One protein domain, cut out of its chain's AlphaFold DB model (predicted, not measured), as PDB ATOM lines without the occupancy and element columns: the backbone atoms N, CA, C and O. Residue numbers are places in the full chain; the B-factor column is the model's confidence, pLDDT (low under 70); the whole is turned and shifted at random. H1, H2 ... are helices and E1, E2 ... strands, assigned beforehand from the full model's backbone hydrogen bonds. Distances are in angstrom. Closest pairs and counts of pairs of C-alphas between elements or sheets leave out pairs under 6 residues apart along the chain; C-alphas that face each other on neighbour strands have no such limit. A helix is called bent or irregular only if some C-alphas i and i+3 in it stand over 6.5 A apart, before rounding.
ATOM      1  N   GLY A 149     225.982 202.223 301.163       70.25
ATOM      2  CA  GLY A 149     225.065 201.180 300.702       70.25
ATOM      3  C   GLY A 149     225.763 199.833 300.498       70.25
ATOM      4  O   GLY A 149     226.911 199.793 300.046       70.25
ATOM      5  N   ILE A 150     225.043 198.746 300.778       78.88
ATOM      6  CA  ILE A 150     225.469 197.353 300.588       78.88
ATOM      7  C   ILE A 150     225.037 196.883 299.195       78.88
ATOM      8  O   ILE A 150     223.945 197.211 298.723       78.88
ATOM      9  N   TRP A 151     225.891 196.100 298.534       87.31
ATOM     10  CA  TRP A 151     225.539 195.435 297.280       87.31
ATOM     11  C   TRP A 151     224.664 194.212 297.538       87.31
ATOM     12  O   TRP A 151     225.093 193.232 298.151       87.31
ATOM     13  N   LEU A 152     223.448 194.265 297.014       86.38
ATOM     14  CA  LEU A 152     222.463 193.199 297.062       86.38
ATOM     15  C   LEU A 152     222.186 192.711 295.638       86.38
ATOM     16  O   LEU A 152     222.081 193.504 294.696       86.38
ATOM     17  N   ALA A 153     222.052 191.400 295.484       87.12
ATOM     18  CA  ALA A 153     221.424 190.817 294.312       87.12
ATOM     19  C   ALA A 153     219.940 190.633 294.624       87.12
ATOM     20  O   ALA A 153     219.574 189.923 295.564       87.12
ATOM     21  N   VAL A 154     219.088 191.272 293.829       81.44
ATOM     22  CA  VAL A 154     217.683 190.886 293.748       81.44
ATOM     23  C   VAL A 154     217.685 189.633 292.897       81.44
ATOM     24  O   VAL A 154     218.043 189.701 291.716       81.44
ATOM     25  N   LEU A 155     217.381 188.481 293.500       74.62
ATOM     26  CA  LEU A 155     217.387 187.234 292.749       74.62
ATOM     27  C   LEU A 155     216.474 187.418 291.525       74.62
ATOM     28  O   LEU A 155     215.323 187.832 291.696       74.62
ATOM     29  N   PRO A 156     217.008 187.241 290.296       51.84
ATOM     30  CA  PRO A 156     216.310 187.604 289.073       51.84
ATOM     31  C   PRO A 156     214.939 186.955 289.096       51.84
ATOM     32  O   PRO A 156     214.861 185.754 289.351       51.84
ATOM     33  N   ALA A 157     213.907 187.786 288.893       46.56
ATOM     34  CA  ALA A 157     212.501 187.445 289.038       46.56
ATOM     35  C   ALA A 157     212.275 185.970 288.725       46.56
ATOM     36  O   ALA A 157     212.405 185.518 287.586       46.56
ATOM     37  N   LEU A 158     212.030 185.270 289.817       47.22
ATOM     38  CA  LEU A 158     211.725 183.880 290.035       47.22
ATOM     39  C   LEU A 158     210.659 183.332 289.072       47.22
ATOM     40  O   LEU A 158     209.637 182.833 289.509       47.22
ATOM     41  N   ARG A 159     210.869 183.366 287.752       44.62
ATOM     42  CA  ARG A 159     209.936 182.775 286.781       44.62
ATOM     43  C   ARG A 159     209.704 181.292 287.061       44.62
ATOM     44  O   ARG A 159     208.657 180.796 286.686       44.62
ATOM     45  N   GLU A 160     210.648 180.602 287.703       48.34
ATOM     46  CA  GLU A 160     210.477 179.208 288.131       48.34
ATOM     47  C   GLU A 160     209.724 179.048 289.466       48.34
ATOM     48  O   GLU A 160     208.873 178.173 289.544       48.34
ATOM     49  N   PHE A 161     209.925 179.900 290.483       47.62
ATOM     50  CA  PHE A 161     209.134 179.821 291.735       47.62
ATOM     51  C   PHE A 161     207.728 180.439 291.595       47.62
ATOM     52  O   PHE A 161     206.772 179.942 292.182       47.62
ATOM     53  N   ASP A 162     207.573 181.497 290.791       48.41
ATOM     54  CA  ASP A 162     206.293 182.183 290.556       48.41
ATOM     55  C   ASP A 162     205.392 181.434 289.550       48.41
ATOM     56  O   ASP A 162     204.244 181.838 289.344       48.41
ATOM     57  N   LYS A 163     205.879 180.349 288.918       52.84
ATOM     58  CA  LYS A 163     205.102 179.524 287.968       52.84
ATOM     59  C   LYS A 163     203.834 178.953 288.597       52.84
ATOM     60  O   LYS A 163     202.805 178.899 287.929       52.84
ATOM     61  N   GLU A 164     203.908 178.544 289.864       52.25
ATOM     62  CA  GLU A 164     202.774 177.955 290.582       52.25
ATOM     63  C   GLU A 164     202.095 178.949 291.540       52.25
ATOM     64  O   GLU A 164     200.872 178.897 291.700       52.25
ATOM     65  N   ARG A 165     202.847 179.883 292.154       56.38
ATOM     66  CA  ARG A 165     202.319 180.921 293.065       56.38
ATOM     67  C   ARG A 165     203.106 182.237 292.934       56.38
ATOM     68  O   ARG A 165     204.180 182.347 293.512       56.38
ATOM     69  N   PRO A 166     202.592 183.247 292.206       52.00
ATOM     70  CA  PRO A 166     203.315 184.488 291.946       52.00
ATOM     71  C   PRO A 166     203.287 185.407 293.170       52.00
ATOM     72  O   PRO A 166     202.401 186.258 293.290       52.00
ATOM     73  N   TYR A 167     204.220 185.219 294.096       53.84
ATOM     74  CA  TYR A 167     204.290 186.003 295.328       53.84
ATOM     75  C   TYR A 167     205.267 187.176 295.175       53.84
ATOM     76  O   TYR A 167     204.878 188.343 295.295       53.84
ATOM     77  N   PHE A 168     206.520 186.902 294.798       52.38
ATOM     78  CA  PHE A 168     207.536 187.949 294.649       52.38
ATOM     79  C   PHE A 168     207.258 188.852 293.446       52.38
ATOM     80  O   PHE A 168     207.419 190.065 293.558       52.38
ATOM     81  N   GLY A 169     206.748 188.323 292.329       52.31
ATOM     82  CA  GLY A 169     206.323 189.137 291.185       52.31
ATOM     83  C   GLY A 169     205.147 190.089 291.465       52.31
ATOM     84  O   GLY A 169     204.985 191.078 290.750       52.31
ATOM     85  N   ARG A 170     204.332 189.824 292.502       49.22
ATOM     86  CA  ARG A 170     203.205 190.688 292.918       49.22
ATOM     87  C   ARG A 170     203.590 191.745 293.956       49.22
ATOM     88  O   ARG A 170     202.945 192.789 293.995       49.22
ATOM     89  N   HIS A 171     204.595 191.471 294.788       46.78
ATOM     90  CA  HIS A 171     204.972 192.321 295.929       46.78
ATOM     91  C   HIS A 171     206.343 192.989 295.803       46.78
ATOM     92  O   HIS A 171     206.656 193.901 296.564       46.78
ATOM     93  N   GLY A 180     219.438 196.062 283.771       51.59
ATOM     94  CA  GLY A 180     219.898 196.997 284.803       51.59
ATOM     95  C   GLY A 180     219.213 196.849 286.170       51.59
ATOM     96  O   GLY A 180     219.180 197.822 286.932       51.59
ATOM     97  N   SER A 181     218.634 195.686 286.501       63.81
ATOM     98  CA  SER A 181     217.874 195.483 287.742       63.81
ATOM     99  C   SER A 181     218.343 194.397 288.708       63.81
ATOM    100  O   SER A 181     217.816 194.350 289.820       63.81
ATOM    101  N   VAL A 182     219.271 193.521 288.309       76.69
ATOM    102  CA  VAL A 182     219.652 192.351 289.130       76.69
ATOM    103  C   VAL A 182     220.480 192.775 290.339       76.69
ATOM    104  O   VAL A 182     220.280 192.284 291.446       76.69
ATOM    105  N   PHE A 183     221.387 193.729 290.141       84.50
ATOM    106  CA  PHE A 183     222.249 194.249 291.197       84.50
ATOM    107  C   PHE A 183     221.760 195.622 291.656       84.50
ATOM    108  O   PHE A 183     221.428 196.503 290.851       84.50
ATOM    109  N   ARG A 184     221.704 195.800 292.973       77.75
ATOM    110  CA  ARG A 184     221.279 197.033 293.629       77.75
ATOM    111  C   ARG A 184     222.263 197.376 294.733       77.75
ATOM    112  O   ARG A 184     222.668 196.510 295.500       77.75
ATOM    113  N   ARG A 185     222.606 198.655 294.832       79.69
ATOM    114  CA  ARG A 185     223.291 199.200 295.999       79.69
ATOM    115  C   ARG A 185     222.237 199.885 296.854       79.69
ATOM    116  O   ARG A 185     221.661 200.873 296.410       79.69
ATOM    117  N   LEU A 186     221.936 199.323 298.022       73.25
ATOM    118  CA  LEU A 186     220.889 199.834 298.910       73.25
ATOM    119  C   LEU A 186     221.468 200.140 300.285       73.25
ATOM    120  O   LEU A 186     222.284 199.386 300.813       73.25
ATOM    121  N   THR A 187     221.017 201.239 300.880       70.81
ATOM    122  CA  THR A 187     221.252 201.499 302.298       70.81
ATOM    123  C   THR A 187     220.213 200.713 303.092       70.81
ATOM    124  O   THR A 187     219.016 200.929 302.880       70.81
ATOM    125  N   PRO A 188     220.616 199.804 303.993       64.75
ATOM    126  CA  PRO A 188     219.674 199.148 304.886       64.75
ATOM    127  C   PRO A 188     219.107 200.204 305.852       64.75
ATOM    128  O   PRO A 188     219.781 200.623 306.786       64.75
ATOM    129  N   LEU A 189     217.899 200.710 305.582       58.25
ATOM    130  CA  LEU A 189     217.267 201.770 306.375       58.25
ATOM    131  C   LEU A 189     216.281 201.203 307.404       58.25
ATOM    132  O   LEU A 189     215.577 200.223 307.142       58.25
ATOM    133  N   ALA A 190     216.199 201.876 308.553       56.50
ATOM    134  CA  ALA A 190     215.108 201.740 309.511       56.50
ATOM    135  C   ALA A 190     213.864 202.517 309.040       56.50
ATOM    136  O   ALA A 190     213.945 203.443 308.226       56.50
ATOM    137  N   ARG A 191     212.682 202.142 309.542       60.84
ATOM    138  CA  ARG A 191     211.413 202.776 309.161       60.84
ATOM    139  C   ARG A 191     211.327 204.214 309.678       60.84
ATOM    140  O   ARG A 191     211.066 204.425 310.853       60.84
ATOM    141  N   THR A 192     211.462 205.162 308.752       52.84
ATOM    142  CA  THR A 192     210.759 206.454 308.576       52.84
ATOM    143  C   THR A 192     211.711 207.562 308.120       52.84
ATOM    144  O   THR A 192     212.838 207.674 308.588       52.84
ATOM    145  N   ARG A 193     211.254 208.392 307.177       46.84
ATOM    146  CA  ARG A 193     211.914 209.622 306.733       46.84
ATOM    147  C   ARG A 193     211.040 210.791 307.158       46.84
ATOM    148  O   ARG A 193     209.857 210.817 306.838       46.84
ATOM    149  N   ILE A 194     211.619 211.749 307.868       44.31
ATOM    150  CA  ILE A 194     210.941 213.005 308.185       44.31
ATOM    151  C   ILE A 194     210.954 213.853 306.909       44.31
ATOM    152  O   ILE A 194     212.019 214.117 306.349       44.31
ATOM    153  N   ASP A 195     209.775 214.190 306.388       45.34
ATOM    154  CA  ASP A 195     209.653 215.036 305.203       45.34
ATOM    155  C   ASP A 195     209.993 216.504 305.522       45.34
ATOM    156  O   ASP A 195     210.193 216.889 306.674       45.34
ATOM    157  N   SER A 196     210.063 217.353 304.494       36.16
ATOM    158  CA  SER A 196     210.384 218.781 304.637       36.16
ATOM    159  C   SER A 196     209.382 219.575 305.490       36.16
ATOM    160  O   SER A 196     209.617 220.747 305.771       36.16
ATOM    161  N   LYS A 197     208.279 218.950 305.925       49.69
ATOM    162  CA  LYS A 197     207.273 219.517 306.831       49.69
ATOM    163  C   LYS A 197     207.384 218.963 308.256       49.69
ATOM    164  O   LYS A 197     206.498 219.213 309.071       49.69
ATOM    165  N   GLY A 198     208.437 218.204 308.565       40.44
ATOM    166  CA  GLY A 198     208.626 217.593 309.878       40.44
ATOM    167  C   GLY A 198     207.758 216.353 310.115       40.44
ATOM    168  O   GLY A 198     207.713 215.862 311.242       40.44
ATOM    169  N   GLN A 199     207.068 215.826 309.093       46.84
ATOM    170  CA  GLN A 199     206.204 214.656 309.251       46.84
ATOM    171  C   GLN A 199     206.960 213.366 308.951       46.84
ATOM    172  O   GLN A 199     207.564 213.201 307.893       46.84
ATOM    173  N   SER A 200     206.898 212.424 309.890       44.25
ATOM    174  CA  SER A 200     207.475 211.093 309.734       44.25
ATOM    175  C   SER A 200     206.672 210.282 308.710       44.25
ATOM    176  O   SER A 200     205.505 209.961 308.940       44.25
ATOM    177  N   ARG A 201     207.280 209.962 307.562       49.25
ATOM    178  CA  ARG A 201     206.703 209.086 306.534       49.25
ATOM    179  C   ARG A 201     207.410 207.733 306.522       49.25
ATOM    180  O   ARG A 201     208.639 207.705 306.507       49.25
ATOM    181  N   PRO A 202     206.686 206.604 306.471       53.62
ATOM    182  CA  PRO A 202     207.310 205.301 306.272       53.62
ATOM    183  C   PRO A 202     208.000 205.262 304.902       53.62
ATOM    184  O   PRO A 202     207.397 205.599 303.884       53.62
ATOM    185  N   VAL A 203     209.274 204.869 304.878       54.56
ATOM    186  CA  VAL A 203     209.981 204.560 303.627       54.56
ATOM    187  C   VAL A 203     209.552 203.150 303.203       54.56
ATOM    188  O   VAL A 203     209.500 202.270 304.071       54.56
ATOM    189  N   PRO A 204     209.210 202.911 301.924       54.97
ATOM    190  CA  PRO A 204     208.902 201.566 301.446       54.97
ATOM    191  C   PRO A 204     210.082 200.603 301.699       54.97
ATOM    192  O   PRO A 204     211.235 201.045 301.716       54.97
ATOM    193  N   PRO A 205     209.820 199.304 301.954       60.81
ATOM    194  CA  PRO A 205     210.872 198.309 302.159       60.81
ATOM    195  C   PRO A 205     211.810 198.233 300.948       60.81
ATOM    196  O   PRO A 205     211.412 198.527 299.820       60.81
ATOM    197  N   SER A 206     213.052 197.791 301.171       64.81
ATOM    198  CA  SER A 206     213.885 197.323 300.055       64.81
ATOM    199  C   SER A 206     213.169 196.165 299.345       64.81
ATOM    200  O   SER A 206     212.351 195.489 299.975       64.81
ATOM    201  N   PRO A 207     213.456 195.895 298.059       67.81
ATOM    202  CA  PRO A 207     212.863 194.759 297.364       67.81
ATOM    203  C   PRO A 207     213.063 193.463 298.168       67.81
ATOM    204  O   PRO A 207     214.193 193.109 298.527       67.81
ATOM    205  N   LEU A 208     211.948 192.782 298.461       73.56
ATOM    206  CA  LEU A 208     211.929 191.469 299.111       73.56
ATOM    207  C   LEU A 208     212.734 190.461 298.283       73.56
ATOM    208  O   LEU A 208     212.834 190.586 297.062       73.56
ATOM    209  N   GLY A 209     213.283 189.440 298.942       79.44
ATOM    210  CA  GLY A 209     214.022 188.386 298.243       79.44
ATOM    211  C   GLY A 209     215.437 188.780 297.794       79.44
ATOM    212  O   GLY A 209     215.975 188.205 296.846       79.44
ATOM    213  N   SER A 210     216.044 189.779 298.436       84.00
ATOM    214  CA  SER A 210     217.408 190.216 298.137       84.00
ATOM    215  C   SER A 210     218.445 189.515 299.023       84.00
ATOM    216  O   SER A 210     218.214 189.260 300.206       84.00
ATOM    217  N   ILE A 211     219.599 189.183 298.436       89.38
ATOM    218  CA  ILE A 211     220.717 188.509 299.115       89.38
ATOM    219  C   ILE A 211     221.982 189.362 298.960       89.38
ATOM    220  O   ILE A 211     222.254 189.838 297.851       89.38
ATOM    221  N   PRO A 212     222.792 189.553 300.020       90.75
ATOM    222  CA  PRO A 212     224.091 190.198 299.902       90.75
ATOM    223  C   PRO A 212     224.959 189.542 298.838       90.75
ATOM    224  O   PRO A 212     225.180 188.331 298.850       90.75
ATOM    225  N   LEU A 213     225.509 190.357 297.940       91.19
ATOM    226  CA  LEU A 213     226.344 189.860 296.852       91.19
ATOM    227  C   LEU A 213     227.571 189.103 297.390       91.19
ATOM    228  O   LEU A 213     227.959 188.090 296.823       91.19
ATOM    229  N   ALA A 214     228.118 189.518 298.537       90.88
ATOM    230  CA  ALA A 214     229.192 188.802 299.231       90.88
ATOM    231  C   ALA A 214     228.843 187.329 299.520       90.88
ATOM    232  O   ALA A 214     229.647 186.438 299.243       90.88
ATOM    233  N   ALA A 215     227.625 187.070 300.009       90.81
ATOM    234  CA  ALA A 215     227.149 185.724 300.316       90.81
ATOM    235  C   ALA A 215     226.964 184.865 299.054       90.81
ATOM    236  O   ALA A 215     226.947 183.643 299.148       90.81
ATOM    237  N   LEU A 216     226.844 185.478 297.872       91.75
ATOM    238  CA  LEU A 216     226.717 184.776 296.590       91.75
ATOM    239  C   LEU A 216     228.066 184.546 295.894       91.75
ATOM    240  O   LEU A 216     228.237 183.542 295.204       91.75
ATOM    241  N   LEU A 217     229.018 185.471 296.052       91.88
ATOM    242  CA  LEU A 217     230.342 185.379 295.428       91.88
ATOM    243  C   LEU A 217     231.321 184.517 296.230       91.88
ATOM    244  O   LEU A 217     232.252 183.956 295.647       91.88
ATOM    245  N   SER A 218     231.143 184.437 297.552       90.06
ATOM    246  CA  SER A 218     232.106 183.777 298.430       90.06
ATOM    247  C   SER A 218     232.286 182.285 298.100       90.06
ATOM    248  O   SER A 218     231.297 181.553 297.985       90.06
ATOM    249  N   PRO A 219     233.536 181.781 298.033       85.75
ATOM    250  CA  PRO A 219     233.815 180.349 297.938       85.75
ATOM    251  C   PRO A 219     233.246 179.527 299.098       85.75
ATOM    252  O   PRO A 219     232.940 178.351 298.896       85.75
ATOM    253  N   SER A 220     233.117 180.141 300.279       88.81
ATOM    254  CA  SER A 220     232.559 179.532 301.487       88.81
ATOM    255  C   SER A 220     231.046 179.698 301.602       88.81
ATOM    256  O   SER A 220     230.498 179.298 302.610       88.81
ATOM    257  N   SER A 221     230.356 180.283 300.619       90.12
ATOM    258  CA  SER A 221     228.920 180.575 300.712       90.12
ATOM    259  C   SER A 221     228.089 179.406 301.263       90.12
ATOM    260  O   SER A 221     228.177 178.288 300.752       90.12
ATOM    261  N   VAL A 222     227.191 179.695 302.211       92.69
ATOM    262  CA  VAL A 222     226.205 178.739 302.763       92.69
ATOM    263  C   VAL A 222     225.282 178.126 301.694       92.69
ATOM    264  O   VAL A 222     224.678 177.078 301.907       92.69
ATOM    265  N   LEU A 223     225.174 178.765 300.524       90.69
ATOM    266  CA  LEU A 223     224.386 178.286 299.385       90.69
ATOM    267  C   LEU A 223     225.166 177.285 298.508       90.69
ATOM    268  O   LEU A 223     224.584 176.639 297.631       90.69
ATOM    269  N   SER A 224     226.473 177.124 298.744       86.94
ATOM    270  CA  SER A 224     227.301 176.103 298.095       86.94
ATOM    271  C   SER A 224     227.081 174.714 298.717       86.94
ATOM    272  O   SER A 224     226.643 174.608 299.860       86.94
ATOM    273  N   PRO A 225     227.381 173.612 298.002       85.62
ATOM    274  CA  PRO A 225     227.330 172.270 298.578       85.62
ATOM    275  C   PRO A 225     228.288 172.145 299.770       85.62
ATOM    276  O   PRO A 225     229.475 172.436 299.635       85.62
ATOM    277  N   GLY A 226     227.777 171.698 300.917       88.94
ATOM    278  CA  GLY A 226     228.559 171.505 302.138       88.94
ATOM    279  C   GLY A 226     227.685 171.337 303.381       88.94
ATOM    280  O   GLY A 226     226.458 171.460 303.316       88.94
ATOM    281  N   ASP A 227     228.320 171.084 304.523       91.94
ATOM    282  CA  ASP A 227     227.625 170.842 305.796       91.94
ATOM    283  C   ASP A 227     226.836 172.067 306.276       91.94
ATOM    284  O   ASP A 227     225.762 171.938 306.862       91.94
ATOM    285  N   GLU A 228     227.321 173.270 305.974       93.31
ATOM    286  CA  GLU A 228     226.663 174.534 306.321       93.31
ATOM    287  C   GLU A 228     225.304 174.672 305.632       93.31
ATOM    288  O   GLU A 228     224.321 175.050 306.271       93.31
ATOM    289  N   LYS A 229     225.217 174.263 304.360       93.62
ATOM    290  CA  LYS A 229     223.965 174.213 303.598       93.62
ATOM    291  C   LYS A 229     222.950 173.280 304.262       93.62
ATOM    292  O   LYS A 229     221.781 173.631 304.409       93.62
ATOM    293  N   ILE A 230     223.402 172.096 304.686       94.56
ATOM    294  CA  ILE A 230     222.560 171.083 305.343       94.56
ATOM    295  C   ILE A 230     222.081 171.584 306.711       94.56
ATOM    296  O   ILE A 230     220.906 171.418 307.053       94.56
ATOM    297  N   ARG A 231     222.968 172.228 307.482       96.19
ATOM    298  CA  ARG A 231     222.643 172.847 308.777       96.19
ATOM    299  C   ARG A 231     221.610 173.963 308.620       96.19
ATOM    300  O   ARG A 231     220.604 173.935 309.326       96.19
ATOM    301  N   ALA A 232     221.817 174.885 307.678       95.31
ATOM    302  CA  ALA A 232     220.893 175.986 307.402       95.31
ATOM    303  C   ALA A 232     219.517 175.474 306.947       95.31
ATOM    304  O   ALA A 232     218.498 175.873 307.508       95.31
ATOM    305  N   LEU A 233     219.481 174.517 306.013       95.50
ATOM    306  CA  LEU A 233     218.239 173.895 305.544       95.50
ATOM    307  C   LEU A 233     217.488 173.175 306.674       95.50
ATOM    308  O   LEU A 233     216.271 173.295 306.798       95.50
ATOM    309  N   SER A 234     218.208 172.445 307.528       96.19
ATOM    310  CA  SER A 234     217.608 171.764 308.684       96.19
ATOM    311  C   SER A 234     217.036 172.757 309.697       96.19
ATOM    312  O   SER A 234     215.978 172.504 310.272       96.19
ATOM    313  N   ALA A 235     217.720 173.884 309.908       96.88
ATOM    314  CA  ALA A 235     217.276 174.954 310.789       96.88
ATOM    315  C   ALA A 235     216.029 175.668 310.233       96.88
ATOM    316  O   ALA A 235     215.054 175.822 310.965       96.88
ATOM    317  N   LEU A 236     216.009 175.998 308.934       96.38
ATOM    318  CA  LEU A 236     214.853 176.599 308.257       96.38
ATOM    319  C   LEU A 236     213.630 175.670 308.253       96.38
ATOM    320  O   LEU A 236     212.540 176.108 308.585       96.38
ATOM    321  N   ARG A 237     213.799 174.371 307.966       95.25
ATOM    322  CA  ARG A 237     212.679 173.404 307.969       95.25
ATOM    323  C   ARG A 237     212.065 173.198 309.352       95.25
ATOM    324  O   ARG A 237     210.879 172.904 309.458       95.25
ATOM    325  N   ARG A 238     212.874 173.293 310.412       94.25
ATOM    326  CA  ARG A 238     212.384 173.188 311.795       94.25
ATOM    327  C   ARG A 238     211.760 174.486 312.287       94.25
ATOM    328  O   ARG A 238     210.864 174.404 313.118       94.25
ATOM    329  N   PHE A 239     212.288 175.629 311.837       95.62
ATOM    330  CA  PHE A 239     211.942 176.995 312.237       95.62
ATOM    331  C   PHE A 239     211.373 177.085 313.660       95.62
ATOM    332  O   PHE A 239     210.201 177.372 313.876       95.62
ATOM    333  N   SER A 240     212.221 176.758 314.631       94.69
ATOM    334  CA  SER A 240     211.930 176.652 316.066       94.69
ATOM    335  C   SER A 240     212.892 177.522 316.879       94.69
ATOM    336  O   SER A 240     213.921 177.958 316.359       94.69
ATOM    337  N   VAL A 241     212.607 177.734 318.167       94.00
ATOM    338  CA  VAL A 241     213.466 178.531 319.065       94.00
ATOM    339  C   VAL A 241     214.920 178.031 319.058       94.00
ATOM    340  O   VAL A 241     215.839 178.835 318.932       94.00
ATOM    341  N   ASP A 242     215.130 176.712 319.065       94.50
ATOM    342  CA  ASP A 242     216.470 176.103 319.072       94.50
ATOM    343  C   ASP A 242     217.239 176.295 317.752       94.50
ATOM    344  O   ASP A 242     218.462 176.163 317.712       94.50
ATOM    345  N   SER A 243     216.542 176.605 316.652       95.00
ATOM    346  CA  SER A 243     217.171 176.843 315.346       95.00
ATOM    347  C   SER A 243     217.595 178.293 315.110       95.00
ATOM    348  O   SER A 243     218.420 178.531 314.231       95.00
ATOM    349  N   LEU A 244     217.080 179.255 315.885       95.00
ATOM    350  CA  LEU A 244     217.336 180.684 315.660       95.00
ATOM    351  C   LEU A 244     218.827 181.057 315.739       95.00
ATOM    352  O   LEU A 244     219.285 181.738 314.825       95.00
ATOM    353  N   PRO A 245     219.625 180.559 316.711       94.75
ATOM    354  CA  PRO A 245     221.056 180.867 316.755       94.75
ATOM    355  C   PRO A 245     221.814 180.364 315.520       94.75
ATOM    356  O   PRO A 245     222.708 181.038 315.017       94.75
ATOM    357  N   VAL A 246     221.428 179.193 314.996       95.38
ATOM    358  CA  VAL A 246     222.021 178.621 313.775       95.38
ATOM    359  C   VAL A 246     221.667 179.474 312.555       95.38
ATOM    360  O   VAL A 246     222.497 179.663 311.670       95.38
ATOM    361  N   LEU A 247     220.443 180.000 312.500       95.31
ATOM    362  CA  LEU A 247     220.007 180.882 311.422       95.31
ATOM    363  C   LEU A 247     220.673 182.264 311.503       95.31
ATOM    364  O   LEU A 247     221.048 182.798 310.463       95.31
ATOM    365  N   ASP A 248     220.883 182.822 312.699       91.62
ATOM    366  CA  ASP A 248     221.627 184.079 312.884       91.62
ATOM    367  C   ASP A 248     223.102 183.933 312.462       91.62
ATOM    368  O   ASP A 248     223.670 184.854 311.877       91.62
ATOM    369  N   GLU A 249     223.714 182.769 312.711       91.56
ATOM    370  CA  GLU A 249     225.082 182.446 312.280       91.56
ATOM    371  C   GLU A 249     225.183 182.284 310.752       91.56
ATOM    372  O   GLU A 249     226.066 182.856 310.107       91.56
ATOM    373  N   LEU A 250     224.299 181.468 310.167       94.50
ATOM    374  CA  LEU A 250     224.436 181.004 308.784       94.50
ATOM    375  C   LEU A 250     223.700 181.878 307.764       94.50
ATOM    376  O   LEU A 250     224.130 181.960 306.613       94.50
ATOM    377  N   LEU A 251     222.607 182.531 308.163       94.00
ATOM    378  CA  LEU A 251     221.751 183.360 307.308       94.00
ATOM    379  C   LEU A 251     221.445 184.715 307.964       94.00
ATOM    380  O   LEU A 251     220.272 185.058 308.135       94.00
ATOM    381  N   PRO A 252     222.460 185.527 308.302       91.00
ATOM    382  CA  PRO A 252     222.234 186.809 308.971       91.00
ATOM    383  C   PRO A 252     221.418 187.815 308.135       91.00
ATOM    384  O   PRO A 252     220.775 188.705 308.679       91.00
ATOM    385  N   TRP A 253     221.390 187.664 306.807       90.06
ATOM    386  CA  TRP A 253     220.541 188.441 305.892       90.06
ATOM    387  C   TRP A 253     219.097 187.931 305.795       90.06
ATOM    388  O   TRP A 253     218.246 188.599 305.208       90.06
ATOM    389  N   GLY A 254     218.800 186.747 306.327       90.69
ATOM    390  CA  GLY A 254     217.502 186.094 306.186       90.69
ATOM    391  C   GLY A 254     216.307 186.922 306.675       90.69
ATOM    392  O   GLY A 254     215.309 186.991 305.956       90.69
ATOM    393  N   PRO A 255     216.394 187.649 307.807       89.62
ATOM    394  CA  PRO A 255     215.334 188.567 308.217       89.62
ATOM    395  C   PRO A 255     215.039 189.660 307.182       89.62
ATOM    396  O   PRO A 255     213.873 189.989 306.957       89.62
ATOM    397  N   HIS A 256     216.055 190.173 306.479       85.12
ATOM    398  CA  HIS A 256     215.866 191.125 305.382       85.12
ATOM    399  C   HIS A 256     215.199 190.483 304.167       85.12
ATOM    400  O   HIS A 256     214.296 191.075 303.579       85.12
ATOM    401  N   PHE A 257     215.581 189.252 303.829       87.69
ATOM    402  CA  PHE A 257     214.934 188.491 302.760       87.69
ATOM    403  C   PHE A 257     213.429 188.318 303.017       87.69
ATOM    404  O   PHE A 257     212.631 188.481 302.093       87.69
ATOM    405  N   VAL A 258     213.054 188.043 304.273       86.62
ATOM    406  CA  VAL A 258     211.667 187.804 304.708       86.62
ATOM    407  C   VAL A 258     210.874 189.096 304.930       86.62
ATOM    408  O   VAL A 258     209.667 189.115 304.748       86.62
ATOM    409  N   THR A 259     211.500 190.199 305.336       81.44
ATOM    410  CA  THR A 259     210.746 191.404 305.745       81.44
ATOM    411  C   THR A 259     210.971 192.626 304.859       81.44
ATOM    412  O   THR A 259     210.205 193.585 304.952       81.44
ATOM    413  N   GLY A 260     212.017 192.627 304.027       78.06
ATOM    414  CA  GLY A 260     212.456 193.785 303.235       78.06
ATOM    415  C   GLY A 260     213.153 194.873 304.051       78.06
ATOM    416  O   GLY A 260     213.475 195.942 303.525       78.06
ATOM    417  N   HIS A 261     213.390 194.620 305.340       75.88
ATOM    418  CA  HIS A 261     213.990 195.552 306.285       75.88
ATOM    419  C   HIS A 261     215.182 194.901 306.988       75.88
ATOM    420  O   HIS A 261     215.195 193.704 307.234       75.88
ATOM    421  N   ALA A 262     216.216 195.687 307.276       74.81
ATOM    422  CA  ALA A 262     217.361 195.224 308.064       74.81
ATOM    423  C   ALA A 262     217.244 195.603 309.553       74.81
ATOM    424  O   ALA A 262     217.898 194.993 310.395       74.81
ATOM    425  N   PHE A 263     216.397 196.586 309.878       73.50
ATOM    426  CA  PHE A 263     216.204 197.128 311.224       73.50
ATOM    427  C   PHE A 263     214.721 197.181 311.588       73.50
ATOM    428  O   PHE A 263     213.878 197.443 310.723       73.50
ATOM    429  N   ASP A 264     214.424 196.968 312.868       69.00
ATOM    430  CA  ASP A 264     213.101 197.166 313.449       69.00
ATOM    431  C   ASP A 264     212.840 198.664 313.702       69.00
ATOM    432  O   ASP A 264     213.755 199.455 313.946       69.00
ATOM    433  N   GLY A 265     211.577 199.071 313.592       57.69
ATOM    434  CA  GLY A 265     211.119 200.460 313.620       57.69
ATOM    435  C   GLY A 265     210.126 200.746 314.741       57.69
ATOM    436  O   GLY A 265     209.054 201.290 314.472       57.69
ATOM    437  N   GLY A 266     210.447 200.375 315.982       54.38
ATOM    438  CA  GLY A 266     209.648 200.758 317.149       54.38
ATOM    439  C   GLY A 266     209.609 202.282 317.327       54.38
ATOM    440  O   GLY A 266     210.642 202.918 317.513       54.38
ATOM    441  N   VAL A 267     208.411 202.872 317.262       46.34
ATOM    442  CA  VAL A 267     208.147 204.319 317.381       46.34
ATOM    443  C   VAL A 267     208.256 204.773 318.843       46.34
ATOM    444  O   VAL A 267     207.266 205.130 319.474       46.34
ATOM    445  N   GLU A 268     209.462 204.772 319.402       49.66
ATOM    446  CA  GLU A 268     209.768 205.536 320.616       49.66
ATOM    447  C   GLU A 268     210.823 206.587 320.268       49.66
ATOM    448  O   GLU A 268     211.950 206.263 319.890       49.66
ATOM    449  N   ALA A 269     210.440 207.864 320.353       45.41
ATOM    450  CA  ALA A 269     211.335 208.982 320.089       45.41
ATOM    451  C   ALA A 269     212.579 208.883 320.992       45.41
ATOM    452  O   ALA A 269     212.478 209.031 322.207       45.41
ATOM    453  N   GLY A 270     213.743 208.622 320.387       53.16
ATOM    454  CA  GLY A 270     215.036 208.543 321.077       53.16
ATOM    455  C   GLY A 270     215.678 207.153 321.171       53.16
ATOM    456  O   GLY A 270     216.784 207.061 321.698       53.16
ATOM    457  N   LYS A 271     215.049 206.084 320.660       55.12
ATOM    458  CA  LYS A 271     215.646 204.732 320.630       55.12
ATOM    459  C   LYS A 271     216.389 204.481 319.310       55.12
ATOM    460  O   LYS A 271     215.857 204.791 318.244       55.12
ATOM    461  N   SER A 272     217.611 203.941 319.368       57.72
ATOM    462  CA  SER A 272     218.345 203.519 318.168       57.72
ATOM    463  C   SER A 272     217.617 202.361 317.480       57.72
ATOM    464  O   SER A 272     216.993 201.518 318.129       57.72
ATOM    465  N   SER A 273     217.649 202.339 316.148       65.50
ATOM    466  CA  SER A 273     217.041 201.270 315.360       65.50
ATOM    467  C   SER A 273     217.758 199.948 315.627       65.50
ATOM    468  O   SER A 273     218.932 199.814 315.283       65.50
ATOM    469  N   SER A 274     217.060 198.977 316.218       70.81
ATOM    470  CA  SER A 274     217.643 197.670 316.522       70.81
ATOM    471  C   SER A 274     217.662 196.775 315.276       70.81
ATOM    472  O   SER A 274     216.686 196.759 314.522       70.81
ATOM    473  N   PRO A 275     218.745 196.030 315.020       77.31
ATOM    474  CA  PRO A 275     218.821 195.149 313.863       77.31
ATOM    475  C   PRO A 275     217.860 193.947 313.964       77.31
ATOM    476  O   PRO A 275     217.789 193.321 315.018       77.31
ATOM    477  N   LEU A 276     217.163 193.594 312.872       82.12
ATOM    478  CA  LEU A 276     216.210 192.470 312.850       82.12
ATOM    479  C   LEU A 276     216.918 191.111 312.940       82.12
ATOM    480  O   LEU A 276     217.750 190.771 312.100       82.12
ATOM    481  N   ARG A 277     216.536 190.300 313.924       88.38
ATOM    482  CA  ARG A 277     217.032 188.940 314.165       88.38
ATOM    483  C   ARG A 277     216.026 187.893 313.705       88.38
ATOM    484  O   ARG A 277     214.838 188.163 313.507       88.38
ATOM    485  N   TRP A 278     216.476 186.645 313.621       93.69
ATOM    486  CA  TRP A 278     215.572 185.522 313.365       93.69
ATOM    487  C   TRP A 278     214.490 185.348 314.438       93.69
ATOM    488  O   TRP A 278     213.387 184.907 314.120       93.69
ATOM    489  N   ALA A 279     214.761 185.755 315.682       92.56
ATOM    490  CA  ALA A 279     213.767 185.792 316.754       92.56
ATOM    491  C   ALA A 279     212.584 186.730 316.450       92.56
ATOM    492  O   ALA A 279     211.439 186.375 316.740       92.56
ATOM    493  N   ASP A 280     212.835 187.868 315.799       89.25
ATOM    494  CA  ASP A 280     211.791 188.833 315.433       89.25
ATOM    495  C   ASP A 280     210.881 188.255 314.347       89.25
ATOM    496  O   ASP A 280     209.655 188.306 314.454       89.25
ATOM    497  N   VAL A 281     211.467 187.601 313.338       90.44
ATOM    498  CA  VAL A 281     210.710 186.861 312.313       90.44
ATOM    499  C   VAL A 281     209.919 185.710 312.944       90.44
ATOM    500  O   VAL A 281     208.744 185.518 312.634       90.44
ATOM    501  N   PHE A 282     210.522 184.969 313.878       94.25
ATOM    502  CA  PHE A 282     209.876 183.851 314.570       94.25
ATOM    503  C   PHE A 282     208.703 184.291 315.456       94.25
ATOM    504  O   PHE A 282     207.714 183.563 315.582       94.25
ATOM    505  N   SER A 283     208.759 185.489 316.044       91.31
ATOM    506  CA  SER A 283     207.623 186.062 316.785       91.31
ATOM    507  C   SER A 283     206.382 186.247 315.898       91.31
ATOM    508  O   SER A 283     205.255 186.132 316.375       91.31
ATOM    509  N   ARG A 284     206.605 186.431 314.591       88.94
ATOM    510  CA  ARG A 284     205.594 186.632 313.545       88.94
ATOM    511  C   ARG A 284     205.330 185.372 312.716       88.94
ATOM    512  O   ARG A 284     204.639 185.439 311.705       88.94
ATOM    513  N   ARG A 285     205.843 184.207 313.133       91.25
ATOM    514  CA  ARG A 285     205.750 182.932 312.388       91.25
ATOM    515  C   ARG A 285     204.322 182.486 312.079       91.25
ATOM    516  O   ARG A 285     204.110 181.723 311.147       91.25
ATOM    517  N   ASP A 286     203.345 182.933 312.859       88.44
ATOM    518  CA  ASP A 286     201.943 182.587 312.639       88.44
ATOM    519  C   ASP A 286     201.285 183.478 311.566       88.44
ATOM    520  O   ASP A 286     200.200 183.149 311.083       88.44
ATOM    521  N   GLU A 287     201.938 184.549 311.106       87.81
ATOM    522  CA  GLU A 287     201.487 185.324 309.949       87.81
ATOM    523  C   GLU A 287     201.665 184.502 308.666       87.81
ATOM    524  O   GLU A 287     202.750 183.993 308.383       87.81
ATOM    525  N   TRP A 288     200.602 184.385 307.863       83.81
ATOM    526  CA  TRP A 288     200.627 183.602 306.618       83.81
ATOM    527  C   TRP A 288     201.770 184.032 305.684       83.81
ATOM    528  O   TRP A 288     202.446 183.186 305.106       83.81
ATOM    529  N   LEU A 289     202.012 185.344 305.615       79.31
ATOM    530  CA  LEU A 289     203.031 185.977 304.789       79.31
ATOM    531  C   LEU A 289     204.441 185.530 305.181       79.31
ATOM    532  O   LEU A 289     205.259 185.201 304.330       79.31
ATOM    533  N   VAL A 290     204.711 185.492 306.488       86.19
ATOM    534  CA  VAL A 290     206.009 185.078 307.022       86.19
ATOM    535  C   VAL A 290     206.239 183.602 306.723       86.19
ATOM    536  O   VAL A 290     207.310 183.258 306.239       86.19
ATOM    537  N   ARG A 291     205.235 182.736 306.930       86.88
ATOM    538  CA  ARG A 291     205.355 181.300 306.610       86.88
ATOM    539  C   ARG A 291     205.694 181.067 305.145       86.88
ATOM    540  O   ARG A 291     206.649 180.357 304.858       86.88
ATOM    541  N   GLU A 292     204.968 181.717 304.238       84.25
ATOM    542  CA  GLU A 292     205.217 181.590 302.800       84.25
ATOM    543  C   GLU A 292     206.638 182.037 302.430       84.25
ATOM    544  O   GLU A 292     207.330 181.363 301.670       84.25
ATOM    545  N   MET A 293     207.124 183.132 303.015       84.38
ATOM    546  CA  MET A 293     208.477 183.624 302.753       84.38
ATOM    547  C   MET A 293     209.579 182.739 303.346       84.38
ATOM    548  O   MET A 293     210.647 182.619 302.743       84.38
ATOM    549  N   ILE A 294     209.333 182.093 304.491       91.19
ATOM    550  CA  ILE A 294     210.231 181.073 305.049       91.19
ATOM    551  C   ILE A 294     210.274 179.844 304.142       91.19
ATOM    552  O   ILE A 294     211.364 179.336 303.871       91.19
ATOM    553  N   ASP A 295     209.130 179.391 303.633       87.56
ATOM    554  CA  ASP A 295     209.062 178.263 302.699       87.56
ATOM    555  C   ASP A 295     209.825 178.576 301.403       87.56
ATOM    556  O   ASP A 295     210.617 177.761 300.925       87.56
ATOM    557  N   LEU A 296     209.675 179.794 300.876       84.06
ATOM    558  CA  LEU A 296     210.399 180.267 299.692       84.06
ATOM    559  C   LEU A 296     211.914 180.344 299.928       84.06
ATOM    560  O   LEU A 296     212.693 179.870 299.100       84.06
ATOM    561  N   LEU A 297     212.344 180.887 301.071       90.12
ATOM    562  CA  LEU A 297     213.755 180.892 301.463       90.12
ATOM    563  C   LEU A 297     214.301 179.468 301.633       90.12
ATOM    564  O   LEU A 297     215.422 179.188 301.219       90.12
ATOM    565  N   THR A 298     213.506 178.562 302.205       92.56
ATOM    566  CA  THR A 298     213.851 177.139 302.341       92.56
ATOM    567  C   THR A 298     214.041 176.496 300.969       92.56
ATOM    568  O   THR A 298     215.020 175.778 300.762       92.56
ATOM    569  N   GLY A 299     213.167 176.815 300.010       87.25
ATOM    570  CA  GLY A 299     213.245 176.335 298.631       87.25
ATOM    571  C   GLY A 299     214.545 176.709 297.915       87.25
ATOM    572  O   GLY A 299     215.022 175.940 297.083       87.25
ATOM    573  N   LEU A 300     215.192 177.829 298.277       86.31
ATOM    574  CA  LEU A 300     216.497 178.198 297.705       86.31
ATOM    575  C   LEU A 300     217.578 177.142 297.975       86.31
ATOM    576  O   LEU A 300     218.561 177.063 297.249       86.31
ATOM    577  N   PHE A 301     217.421 176.301 298.993       90.06
ATOM    578  CA  PHE A 301     218.400 175.264 299.309       90.06
ATOM    579  C   PHE A 301     218.196 173.975 298.502       90.06
ATOM    580  O   PHE A 301     219.056 173.088 298.557       90.06
ATOM    581  N   GLU A 302     217.123 173.866 297.719       86.94
ATOM    582  CA  GLU A 302     216.864 172.690 296.892       86.94
ATOM    583  C   GLU A 302     217.897 172.548 295.746       86.94
ATOM    584  O   GLU A 302     218.533 173.527 295.332       86.94
ATOM    585  N   PRO A 303     218.146 171.324 295.236       83.94
ATOM    586  CA  PRO A 303     219.215 171.066 294.264       83.94
ATOM    587  C   PRO A 303     219.103 171.847 292.950       83.94
ATOM    588  O   PRO A 303     220.123 172.178 292.346       83.94
ATOM    589  N   GLU A 304     217.888 172.164 292.509       82.88
ATOM    590  CA  GLU A 304     217.615 172.881 291.256       82.88
ATOM    591  C   GLU A 304     218.249 174.289 291.207       82.88
ATOM    592  O   GLU A 304     218.740 174.722 290.158       82.88
ATOM    593  N   TRP A 305     218.362 174.959 292.360       82.88
ATOM    594  CA  TRP A 305     218.932 176.309 292.488       82.88
ATOM    595  C   TRP A 305     220.453 176.338 292.500       82.88
ATOM    596  O   TRP A 305     221.064 177.395 292.315       82.88
ATOM    597  N   LEU A 306     221.093 175.176 292.641       83.56
ATOM    598  CA  LEU A 306     222.547 175.074 292.675       83.56
ATOM    599  C   LEU A 306     223.192 175.691 291.427       83.56
ATOM    600  O   LEU A 306     224.206 176.376 291.531       83.56
ATOM    601  N   SER A 307     222.583 175.502 290.254       81.06
ATOM    602  CA  SER A 307     223.085 176.059 288.991       81.06
ATOM    603  C   SER A 307     223.087 177.596 288.967       81.06
ATOM    604  O   SER A 307     223.996 178.207 288.399       81.06
ATOM    605  N   VAL A 308     222.113 178.227 289.629       83.56
ATOM    606  CA  VAL A 308     221.988 179.686 289.740       83.56
ATOM    607  C   VAL A 308     223.059 180.238 290.677       83.56
ATOM    608  O   VAL A 308     223.774 181.170 290.309       83.56
ATOM    609  N   PHE A 309     223.257 179.633 291.850       88.06
ATOM    610  CA  PHE A 309     224.311 180.078 292.772       88.06
ATOM    611  C   PHE A 309     225.713 179.816 292.228       88.06
ATOM    612  O   PHE A 309     226.595 180.663 292.363       88.06
ATOM    613  N   MET A 310     225.911 178.705 291.512       85.00
ATOM    614  CA  MET A 310     227.164 178.456 290.795       85.00
ATOM    615  C   MET A 310     227.419 179.496 289.700       85.00
ATOM    616  O   MET A 310     228.575 179.829 289.438       85.00
ATOM    617  N   ARG A 311     226.372 180.071 289.096       84.62
ATOM    618  CA  ARG A 311     226.511 181.186 288.148       84.62
ATOM    619  C   ARG A 311     226.974 182.470 288.835       84.62
ATOM    620  O   ARG A 311     227.898 183.093 288.320       84.62
ATOM    621  N   PHE A 312     226.408 182.821 289.992       89.88
ATOM    622  CA  PHE A 312     226.897 183.949 290.797       89.88
ATOM    623  C   PHE A 312     228.349 183.744 291.233       89.88
ATOM    624  O   PHE A 312     229.181 184.617 291.011       89.88
ATOM    625  N   ARG A 313     228.704 182.564 291.746       87.25
ATOM    626  CA  ARG A 313     230.100 182.231 292.074       87.25
ATOM    627  C   ARG A 313     231.015 182.337 290.850       87.25
ATOM    628  O   ARG A 313     232.110 182.898 290.918       87.25
TER     629      ARG A 313
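What this domain is: This is residues 149 to 171 and 180 to 313 of the 848 residues of the protein "DUF262 domain-containing protein" of Congregibacter litoralis KT71 (UniProt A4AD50). Five helices, H3, H4, H6, H5 and H7, make a packed ring of contacts, with a small three-stranded sheet along one side at H5 and with H2 and H8 together beyond it. Two long loops, residues 187 to 209 and 260 to 277, reach out the same way and make much of the length, while little H1 lies off from the other helices. The printed part has 157 residues, under half of them in named elements, in the order E1 H1 E2 E3 H2 H3 H4 H5 H6 H7 H8; the sheet, E2 E1 E3, is antiparallel and the class is mostly helix. The whole is compact, with a radius of gyration of the C-alphas of 16.2 A and spans of 51 by 40 by 32 A.

How they stand to each other: Start at E1, residues 150 to 154, the inner strand. Beside it runs E2, residues 183 to 186, antiparallel, with N 152 and O 184 2.8 A apart. E3, residues 210 to 212, is its other antiparallel neighbour, with N 153 and O 211 2.8 A apart. H1, residues 168 to 171, is not on the sheet. H2, residues 213 to 217, is on it at a height over the sheet of 6.2 A, over none of its strands. H3, residues 227 to 238, and H4, residues 241 to 250, form a helical hairpin: they touch at Ala 235 and Ser 243, C-alphas 4.9 A apart, opposite ways at a steep tilt of 35.1 degrees, only just past shallow. H5, residues 254 to 259, only grazes the sheet with residues 254 to 258. H6, residues 278 to 283, touches H4, closest C-alphas Leu 244 and Trp 278 at 5.6 A, and H5, closest Pro 255 and Trp 278 at 6.0 A. H7, residues 288 to 299, touches H5, closest Val 258 and Met 293 at 5.6 A, and with residues 294 to 298 alone touches H3. H8, residues 303 to 313, touches H2, closest Leu 217 and Arg 313 at 4.6 A. Every O i to N i+4 pair is within hydrogen-bond range in H2, H3, H5, H6 and H7, but 4 of 6 in H4 and 5 of 7 in H8; H1 is too short for one.

Where its parts are: Find C-alpha 150 at (225.469, 197.353, 300.588), where E1 begins its 12.2 A. H3 starts at (227.625, 170.842, 305.796) and runs 16.5 A; H4 runs 15.2 A, H7 16.6 A and H8 15.7 A, ending at C-alpha 313, (230.100, 182.231, 292.074). H4 is irregular, C-alphas 242 and 245 being 7.0 A apart; H8 only just is, with C-alphas 304 and 307 6.7 A apart.

The domain as a whole: Look for the farthest C-alphas at Lys 197 and Asp 227, 52.8 A apart. Residues 172 to 179 are not printed, and C-alphas 171 and 180 are 19.2 A apart across that cut. The links E1 to H1, E2 to E3 and H5 to H6 are long. The mean pLDDT of the printed part is 76.8, and it is under 70 in residues 156 to 171, 180 to 181, 188 to 207 and 264 to 273.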